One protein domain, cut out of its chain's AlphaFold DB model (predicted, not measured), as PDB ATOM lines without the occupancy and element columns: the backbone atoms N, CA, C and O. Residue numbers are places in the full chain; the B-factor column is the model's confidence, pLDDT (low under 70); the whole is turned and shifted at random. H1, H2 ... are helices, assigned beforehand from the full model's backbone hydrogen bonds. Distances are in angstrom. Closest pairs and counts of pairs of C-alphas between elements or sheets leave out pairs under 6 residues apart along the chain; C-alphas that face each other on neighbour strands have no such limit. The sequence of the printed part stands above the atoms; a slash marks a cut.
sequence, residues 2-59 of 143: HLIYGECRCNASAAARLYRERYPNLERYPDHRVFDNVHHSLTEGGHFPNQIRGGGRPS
ATOM      1  N   HIS A   2      12.640  23.975  21.737       83.75
ATOM      2  CA  HIS A   2      11.327  23.371  21.467       83.75
ATOM      3  C   HIS A   2      10.140  24.342  21.664       83.75
ATOM      4  O   HIS A   2       9.278  24.435  20.801       83.75
ATOM      5  N   LEU A   3      10.141  25.148  22.734       83.50
ATOM      6  CA  LEU A   3       9.089  26.153  22.970       83.50
ATOM      7  C   LEU A   3       9.008  27.218  21.860       83.50
ATOM      8  O   LEU A   3       7.925  27.544  21.390       83.50
ATOM      9  N   ILE A   4      10.160  27.720  21.402       85.12
ATOM     10  CA  ILE A   4      10.241  28.700  20.305       85.12
ATOM     11  C   ILE A   4       9.786  28.068  18.981       85.12
ATOM     12  O   ILE A   4       9.130  28.724  18.179       85.12
ATOM     13  N   TYR A   5      10.076  26.781  18.772       88.56
ATOM     14  CA  TYR A   5       9.566  26.026  17.628       88.56
ATOM     15  C   TYR A   5       8.037  25.905  17.643       88.56
ATOM     16  O   TYR A   5       7.395  26.196  16.634       88.56
ATOM     17  N   GLY A   6       7.453  25.560  18.795       83.12
ATOM     18  CA  GLY A   6       6.001  25.499  18.980       83.12
ATOM     19  C   GLY A   6       5.316  26.855  18.777       83.12
ATOM     20  O   GLY A   6       4.314  26.942  18.069       83.12
ATOM     21  N   GLU A   7       5.891  27.938  19.308       85.06
ATOM     22  CA  GLU A   7       5.395  29.306  19.095       85.06
ATOM     23  C   GLU A   7       5.391  29.698  17.611       85.06
ATOM     24  O   GLU A   7       4.440  30.300  17.110       85.06
ATOM     25  N   CYS A   8       6.421  29.282  16.877       89.06
ATOM     26  CA  CYS A   8       6.505  29.445  15.431       89.06
ATOM     27  C   CYS A   8       5.669  28.421  14.644       89.06
ATOM     28  O   CYS A   8       5.899  28.257  13.446       89.06
ATOM     29  N   ARG A   9       4.700  27.745  15.280       89.19
ATOM     30  CA  ARG A   9       3.812  26.743  14.665       89.19
ATOM     31  C   ARG A   9       4.589  25.649  13.926       89.19
ATOM     32  O   ARG A   9       4.264  25.310  12.792       89.19
ATOM     33  N   CYS A  10       5.649  25.157  14.565       88.75
ATOM     34  CA  CYS A  10       6.556  24.140  14.032       88.75
ATOM     35  C   CYS A  10       7.259  24.553  12.724       88.75
ATOM     36  O   CYS A  10       7.639  23.715  11.911       88.75
ATOM     37  N   ASN A  11       7.458  25.855  12.497       94.44
ATOM     38  CA  ASN A  11       8.301  26.347  11.411       94.44
ATOM     39  C   ASN A  11       9.738  26.558  11.911       94.44
ATOM     40  O   ASN A  11      10.034  27.541  12.593       94.44
ATOM     41  N   ALA A  12      10.638  25.653  11.526       93.44
ATOM     42  CA  ALA A  12      12.033  25.635  11.968       93.44
ATOM     43  C   ALA A  12      12.801  26.915  11.620       93.44
ATOM     44  O   ALA A  12      13.562  27.444  12.430       93.44
ATOM     45  N   SER A  13      12.587  27.440  10.414       95.56
ATOM     46  CA  SER A  13      13.273  28.637   9.926       95.56
ATOM     47  C   SER A  13      12.807  29.892  10.662       95.56
ATOM     48  O   SER A  13      13.626  30.730  11.048       95.56
ATOM     49  N   ALA A  14      11.498  30.010  10.906       94.88
ATOM     50  CA  ALA A  14      10.942  31.091  11.713       94.88
ATOM     51  C   ALA A  14      11.418  30.995  13.170       94.88
ATOM     52  O   ALA A  14      11.810  32.011  13.743       94.88
ATOM     53  N   ALA A  15      11.477  29.782  13.721       93.75
ATOM     54  CA  ALA A  15      11.973  29.516  15.065       93.75
ATOM     55  C   ALA A  15      13.447  29.904  15.222       93.75
ATOM     56  O   ALA A  15      13.801  30.587  16.178       93.75
ATOM     57  N   ALA A  16      14.301  29.550  14.259       95.12
ATOM     58  CA  ALA A  16      15.711  29.929  14.268       95.12
ATOM     59  C   ALA A  16      15.907  31.452  14.212       95.12
ATOM     60  O   ALA A  16      16.799  31.985  14.872       95.12
ATOM     61  N   ARG A  17      15.066  32.168  13.453       95.25
ATOM     62  CA  ARG A  17      15.076  33.637  13.427       95.25
ATOM     63  C   ARG A  17      14.620  34.225  14.764       95.25
ATOM     64  O   ARG A  17      15.349  35.029  15.333       95.25
ATOM     65  N   LEU A  18      13.482  33.777  15.291       91.81
ATOM     66  CA  LEU A  18      12.954  34.252  16.574       91.81
ATOM     67  C   LEU A  18      13.924  33.962  17.731       91.81
ATOM     68  O   LEU A  18      14.065  34.759  18.654       91.81
ATOM     69  N   TYR A  19      14.639  32.839  17.668       92.06
ATOM     70  CA  TYR A  19      15.673  32.497  18.640       92.06
ATOM     71  C   TYR A  19      16.834  33.498  18.622       92.06
ATOM     72  O   TYR A  19      17.294  33.903  19.684       92.06
ATOM     73  N   ARG A  20      17.280  33.940  17.437       94.00
ATOM     74  CA  ARG A  20      18.294  35.002  17.318       94.00
ATOM     75  C   ARG A  20      17.806  36.323  17.898       94.00
ATOM     76  O   ARG A  20      18.550  36.976  18.615       94.00
ATOM     77  N   GLU A  21      16.560  36.688  17.614       90.44
ATOM     78  CA  GLU A  21      15.951  37.927  18.112       90.44
ATOM     79  C   GLU A  21      15.831  37.933  19.643       90.44
ATOM     80  O   GLU A  21      16.117  38.945  20.277       90.44
ATOM     81  N   ARG A  22      15.454  36.800  20.253       87.06
ATOM     82  CA  ARG A  22      15.323  36.678  21.716       87.06
ATOM     83  C   ARG A  22      16.650  36.585  22.458       87.06
ATOM     84  O   ARG A  22      16.706  36.959  23.625       87.06
ATOM     85  N   TYR A  23      17.694  36.079  21.809       86.12
ATOM     86  CA  TYR A  23      18.991  35.833  22.436       86.12
ATOM     87  C   TYR A  23      20.136  36.436  21.607       86.12
ATOM     88  O   TYR A  23      20.974  35.691  21.105       86.12
ATOM     89  N   PRO A  24      20.201  37.774  21.467       87.12
ATOM     90  CA  PRO A  24      21.066  38.455  20.495       87.12
ATOM     91  C   PRO A  24      22.578  38.343  20.762       87.12
ATOM     92  O   PRO A  24      23.377  38.646  19.877       87.12
ATOM     93  N   ASN A  25      22.985  37.886  21.949       89.56
ATOM     94  CA  ASN A  25      24.387  37.855  22.386       89.56
ATOM     95  C   ASN A  25      24.979  36.437  22.443       89.56
ATOM     96  O   ASN A  25      25.956  36.204  23.147       89.56
ATOM     97  N   LEU A  26      24.383  35.466  21.746       80.81
ATOM     98  CA  LEU A  26      24.940  34.116  21.679       80.81
ATOM     99  C   LEU A  26      26.143  34.063  20.735       80.81
ATOM    100  O   LEU A  26      26.051  34.481  19.581       80.81
ATOM    101  N   GLU A  27      27.234  33.448  21.191       82.62
ATOM    102  CA  GLU A  27      28.426  33.190  20.367       82.62
ATOM    103  C   GLU A  27      28.120  32.312  19.147       82.62
ATOM    104  O   GLU A  27      28.734  32.447  18.087       82.62
ATOM    105  N   ARG A  28      27.146  31.403  19.278       86.38
ATOM    106  CA  ARG A  28      26.703  30.524  18.198       86.38
ATOM    107  C   ARG A  28      25.200  30.318  18.238       86.38
ATOM    108  O   ARG A  28      24.618  30.038  19.284       86.38
ATOM    109  N   TYR A  29      24.590  30.373  17.060       88.31
ATOM    110  CA  TYR A  29      23.161  30.147  16.904       88.31
ATOM    111  C   TYR A  29      22.853  28.745  16.380       88.31
ATOM    112  O   TYR A  29      23.562  28.250  15.498       88.31
ATOM    113  N   PRO A  30      21.786  28.109  16.891       88.62
ATOM    114  CA  PRO A  30      21.316  26.839  16.365       88.62
ATOM    115  C   PRO A  30      20.797  27.009  14.934       88.62
ATOM    116  O   PRO A  30      20.059  27.948  14.626       88.62
ATOM    117  N   ASP A  31      21.174  26.074  14.063       92.00
ATOM    118  CA  ASP A  31      20.568  25.953  12.739       92.00
ATOM    119  C   ASP A  31      19.104  25.498  12.859       92.00
ATOM    120  O   ASP A  31      18.731  24.827  13.822       92.00
ATOM    121  N   HIS A  32      18.273  25.826  11.867       93.12
ATOM    122  CA  HIS A  32      16.857  25.450  11.843       93.12
ATOM    123  C   HIS A  32      16.635  23.940  12.056       93.12
ATOM    124  O   HIS A  32      15.759  23.564  12.832       93.12
ATOM    125  N   ARG A  33      17.503  23.073  11.512       91.75
ATOM    126  CA  ARG A  33      17.416  21.610  11.688       91.75
ATOM    127  C   ARG A  33      17.517  21.175  13.148       91.75
ATOM    128  O   ARG A  33      17.002  20.125  13.516       91.75
ATOM    129  N   VAL A  34      18.181  21.963  13.995       89.88
ATOM    130  CA  VAL A  34      18.281  21.672  15.430       89.88
ATOM    131  C   VAL A  34      16.904  21.760  16.092       89.88
ATOM    132  O   VAL A  34      16.620  20.970  16.985       89.88
ATOM    133  N   PHE A  35      16.031  22.661  15.636       91.81
ATOM    134  CA  PHE A  35      14.672  22.784  16.163       91.81
ATOM    135  C   PHE A  35      13.827  21.560  15.806       91.81
ATOM    136  O   PHE A  35      13.211  20.991  16.705       91.81
ATOM    137  N   ASP A  36      13.882  21.111  14.548       90.19
ATOM    138  CA  ASP A  36      13.190  19.896  14.096       90.19
ATOM    139  C   ASP A  36      13.696  18.656  14.846       90.19
ATOM    140  O   ASP A  36      12.910  17.893  15.403       90.19
ATOM    141  N   ASN A  37      15.019  18.487  14.934       88.19
ATOM    142  CA  ASN A  37      15.631  17.328  15.584       88.19
ATOM    143  C   ASN A  37      15.322  17.277  17.083       88.19
ATOM    144  O   ASN A  37      15.024  16.211  17.614       88.19
ATOM    145  N   VAL A  38      15.398  18.416  17.780       85.00
ATOM    146  CA  VAL A  38      15.039  18.494  19.202       85.00
ATOM    147  C   VAL A  38      13.554  18.205  19.392       85.00
ATOM    148  O   VAL A  38      13.209  17.494  20.329       85.00
ATOM    149  N   HIS A  39      12.680  18.728  18.526       86.25
ATOM    150  CA  HIS A  39      11.247  18.461  18.606       86.25
ATOM    151  C   HIS A  39      10.954  16.971  18.439       86.25
ATOM    152  O   HIS A  39      10.429  16.367  19.366       86.25
ATOM    153  N   HIS A  40      11.415  16.372  17.342       83.25
ATOM    154  CA  HIS A  40      11.222  14.952  17.059       83.25
ATOM    155  C   HIS A  40      11.826  14.047  18.142       83.25
ATOM    156  O   HIS A  40      11.224  13.057  18.544       83.25
ATOM    157  N   SER A  41      13.027  14.364  18.634       82.44
ATOM    158  CA  SER A  41      13.684  13.574  19.682       82.44
ATOM    159  C   SER A  41      12.883  13.580  20.986       82.44
ATOM    160  O   SER A  41      12.790  12.553  21.653       82.44
ATOM    161  N   LEU A  42      12.282  14.721  21.334       79.12
ATOM    162  CA  LEU A  42      11.469  14.846  22.537       79.12
ATOM    163  C   LEU A  42      10.098  14.184  22.375       79.12
ATOM    164  O   LEU A  42       9.694  13.458  23.275       79.12
ATOM    165  N   THR A  43       9.406  14.397  21.252       76.75
ATOM    166  CA  THR A  43       8.029  13.908  21.062       76.75
ATOM    167  C   THR A  43       7.954  12.417  20.754       76.75
ATOM    168  O   THR A  43       7.066  11.748  21.268       76.75
ATOM    169  N   GLU A  44       8.881  11.890  19.951       76.56
ATOM    170  CA  GLU A  44       8.880  10.478  19.538       76.56
ATOM    171  C   GLU A  44       9.807   9.622  20.408       76.56
ATOM    172  O   GLU A  44       9.520   8.463  20.693       76.56
ATOM    173  N   GLY A  45      10.953  10.181  20.811       69.81
ATOM    174  CA  GLY A  45      12.003   9.442  21.516       69.81
ATOM    175  C   GLY A  45      11.991   9.606  23.033       69.81
ATOM    176  O   GLY A  45      12.654   8.836  23.727       69.81
ATOM    177  N   GLY A  46      11.296  10.615  23.569       66.69
ATOM    178  CA  GLY A  46      11.310  10.929  25.000       66.69
ATOM    179  C   GLY A  46      12.698  11.281  25.560       66.69
ATOM    180  O   GLY A  46      12.909  11.209  26.768       66.69
ATOM    181  N   HIS A  47      13.665  11.640  24.707       69.00
ATOM    182  CA  HIS A  47      15.047  11.933  25.102       69.00
ATOM    183  C   HIS A  47      15.582  13.177  24.386       69.00
ATOM    184  O   HIS A  47      15.099  13.557  23.319       69.00
ATOM    185  N   PHE A  48      16.625  13.812  24.927       67.38
ATOM    186  CA  PHE A  48      17.307  14.890  24.208       67.38
ATOM    187  C   PHE A  48      18.244  14.329  23.124       67.38
ATOM    188  O   PHE A  48      18.816  13.243  23.293       67.38
ATOM    189  N   PRO A  49      18.448  15.050  22.006       64.00
ATOM    190  CA  PRO A  49      19.457  14.675  21.022       64.00
ATOM    191  C   PRO A  49      20.847  14.578  21.672       64.00
ATOM    192  O   PRO A  49      21.178  15.370  22.549       64.00
ATOM    193  N   ASN A  50      21.672  13.630  21.216       59.53
ATOM    194  CA  ASN A  50      23.042  13.353  21.691       59.53
ATOM    195  C   ASN A  50      23.196  12.738  23.092       59.53
ATOM    196  O   ASN A  50      24.310  12.358  23.447       59.53
ATOM    197  N   GLN A  51      22.116  12.522  23.844       54.84
ATOM    198  CA  GLN A  51      22.197  11.899  25.171       54.84
ATOM    199  C   GLN A  51      22.642  10.419  25.119       54.84
ATOM    200  O   GLN A  51      23.235   9.914  26.065       54.84
ATOM    201  N   ILE A  52      22.433   9.737  23.981       50.78
ATOM    202  CA  ILE A  52      22.818   8.326  23.774       50.78
ATOM    203  C   ILE A  52      24.338   8.156  23.571       50.78
ATOM    204  O   ILE A  52      24.886   7.088  23.834       50.78
ATOM    205  N   ARG A  53      25.062   9.193  23.125       46.22
ATOM    206  CA  ARG A  53      26.494   9.089  22.792       46.22
ATOM    207  C   ARG A  53      27.394   9.665  23.878       46.22
ATOM    208  O   ARG A  53      28.161  10.561  23.566       46.22
ATOM    209  N   GLY A  54      27.304   9.179  25.119       46.84
ATOM    210  CA  GLY A  54      28.324   9.400  26.165       46.84
ATOM    211  C   GLY A  54      28.807  10.845  26.360       46.84
ATOM    212  O   GLY A  54      29.895  11.062  26.887       46.84
ATOM    213  N   GLY A  55      28.039  11.830  25.894       45.97
ATOM    214  CA  GLY A  55      28.383  13.233  25.966       45.97
ATOM    215  C   GLY A  55      28.107  13.645  27.389       45.97
ATOM    216  O   GLY A  55      26.952  13.619  27.815       45.97
ATOM    217  N   GLY A  56      29.171  13.947  28.128       51.34
ATOM    218  CA  GLY A  56      29.056  14.490  29.471       51.34
ATOM    219  C   GLY A  56      28.066  15.652  29.512       51.34
ATOM    220  O   GLY A  56      27.800  16.309  28.498       51.34
ATOM    221  N   ARG A  57      27.509  15.880  30.705       50.28
ATOM    222  CA  ARG A  57      26.664  17.041  30.997       50.28
ATOM    223  C   ARG A  57      27.347  18.284  30.402       50.28
ATOM    224  O   ARG A  57      28.549  18.438  30.617       50.28
ATOM    225  N   PRO A  58      26.642  19.118  29.615       54.00
ATOM    226  CA  PRO A  58      27.229  20.346  29.096       54.00
ATOM    227  C   PRO A  58      27.843  21.114  30.263       54.00
ATOM    228  O   PRO A  58      27.145  21.318  31.257       54.00
ATOM    229  N   SER A  59      29.119  21.488  30.153       54.69
ATOM    230  CA  SER A  59      29.743  22.349  31.155       54.69
ATOM    231  C   SER A  59      28.948  23.646  31.197       54.69
ATOM    232  O   SER A  59      28.792  24.320  30.169       54.69
TER     233      SER A  59
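Overview. This is residues 2 to 59 of the 143 residues of the protein "DUF4817 domain-containing protein" of Eumeta variegata (UniProt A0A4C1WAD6). The longest helix, H3, makes a wide V with H2 where their first residues meet, and short H1 packs on both at this corner. From the far end of H3 runs a tail, whose residues 51 to 59 stick out. The 58 printed residues hold three named helices, in chain order H1, H2, H3, and no named strand: all helix. The whole is flat, 32 by 27 by 14 A, and only just compact, close to loose, with a radius of gyration of the C-alphas of 12.2 A.

Arrangement. H3, residues 32 to 45, touches H2, residues 12 to 22, with residues 32 to 36 alone; the closest C-alphas, of Ala 12 and His 32, are 4.8 A apart. Their tilt of 71 degrees is only just about perpendicular. H1, residues 2 to 7, touches residues 35 to 39 of H3 alone, closest at the C-alphas of His 2 and His 39, 5.7 A, only just about perpendicular at 72 degrees. H1 touches H2 about perpendicular, at 85 degrees; the closest C-alphas, of Tyr 5 and Ala 15, are 5.0 A apart. The helix packing is mostly crossed, with no touching pair at a shallow tilt. In H1 and H2 every O i to N i+4 pair is within hydrogen-bond range, in H3 9 of 10.

Along the chain. H3 spans 19.3 A, from C-alpha 32 at (16.857, 25.450, 11.843) to C-alpha 45 at (12.003, 9.442, 21.516). H2 spans 15.1 A, and H1, 8.7 A, begins at C-alpha 2 (11.327, 23.371, 21.467).

Size, cuts and confidence. The C-alphas farthest apart, of Arg 9 and Gly 54, are 32.2 A apart. The printed part has no cut; the link H1 to H2 is tight, H2 to H3 short. Residues 45 to 59 have pLDDT under 70.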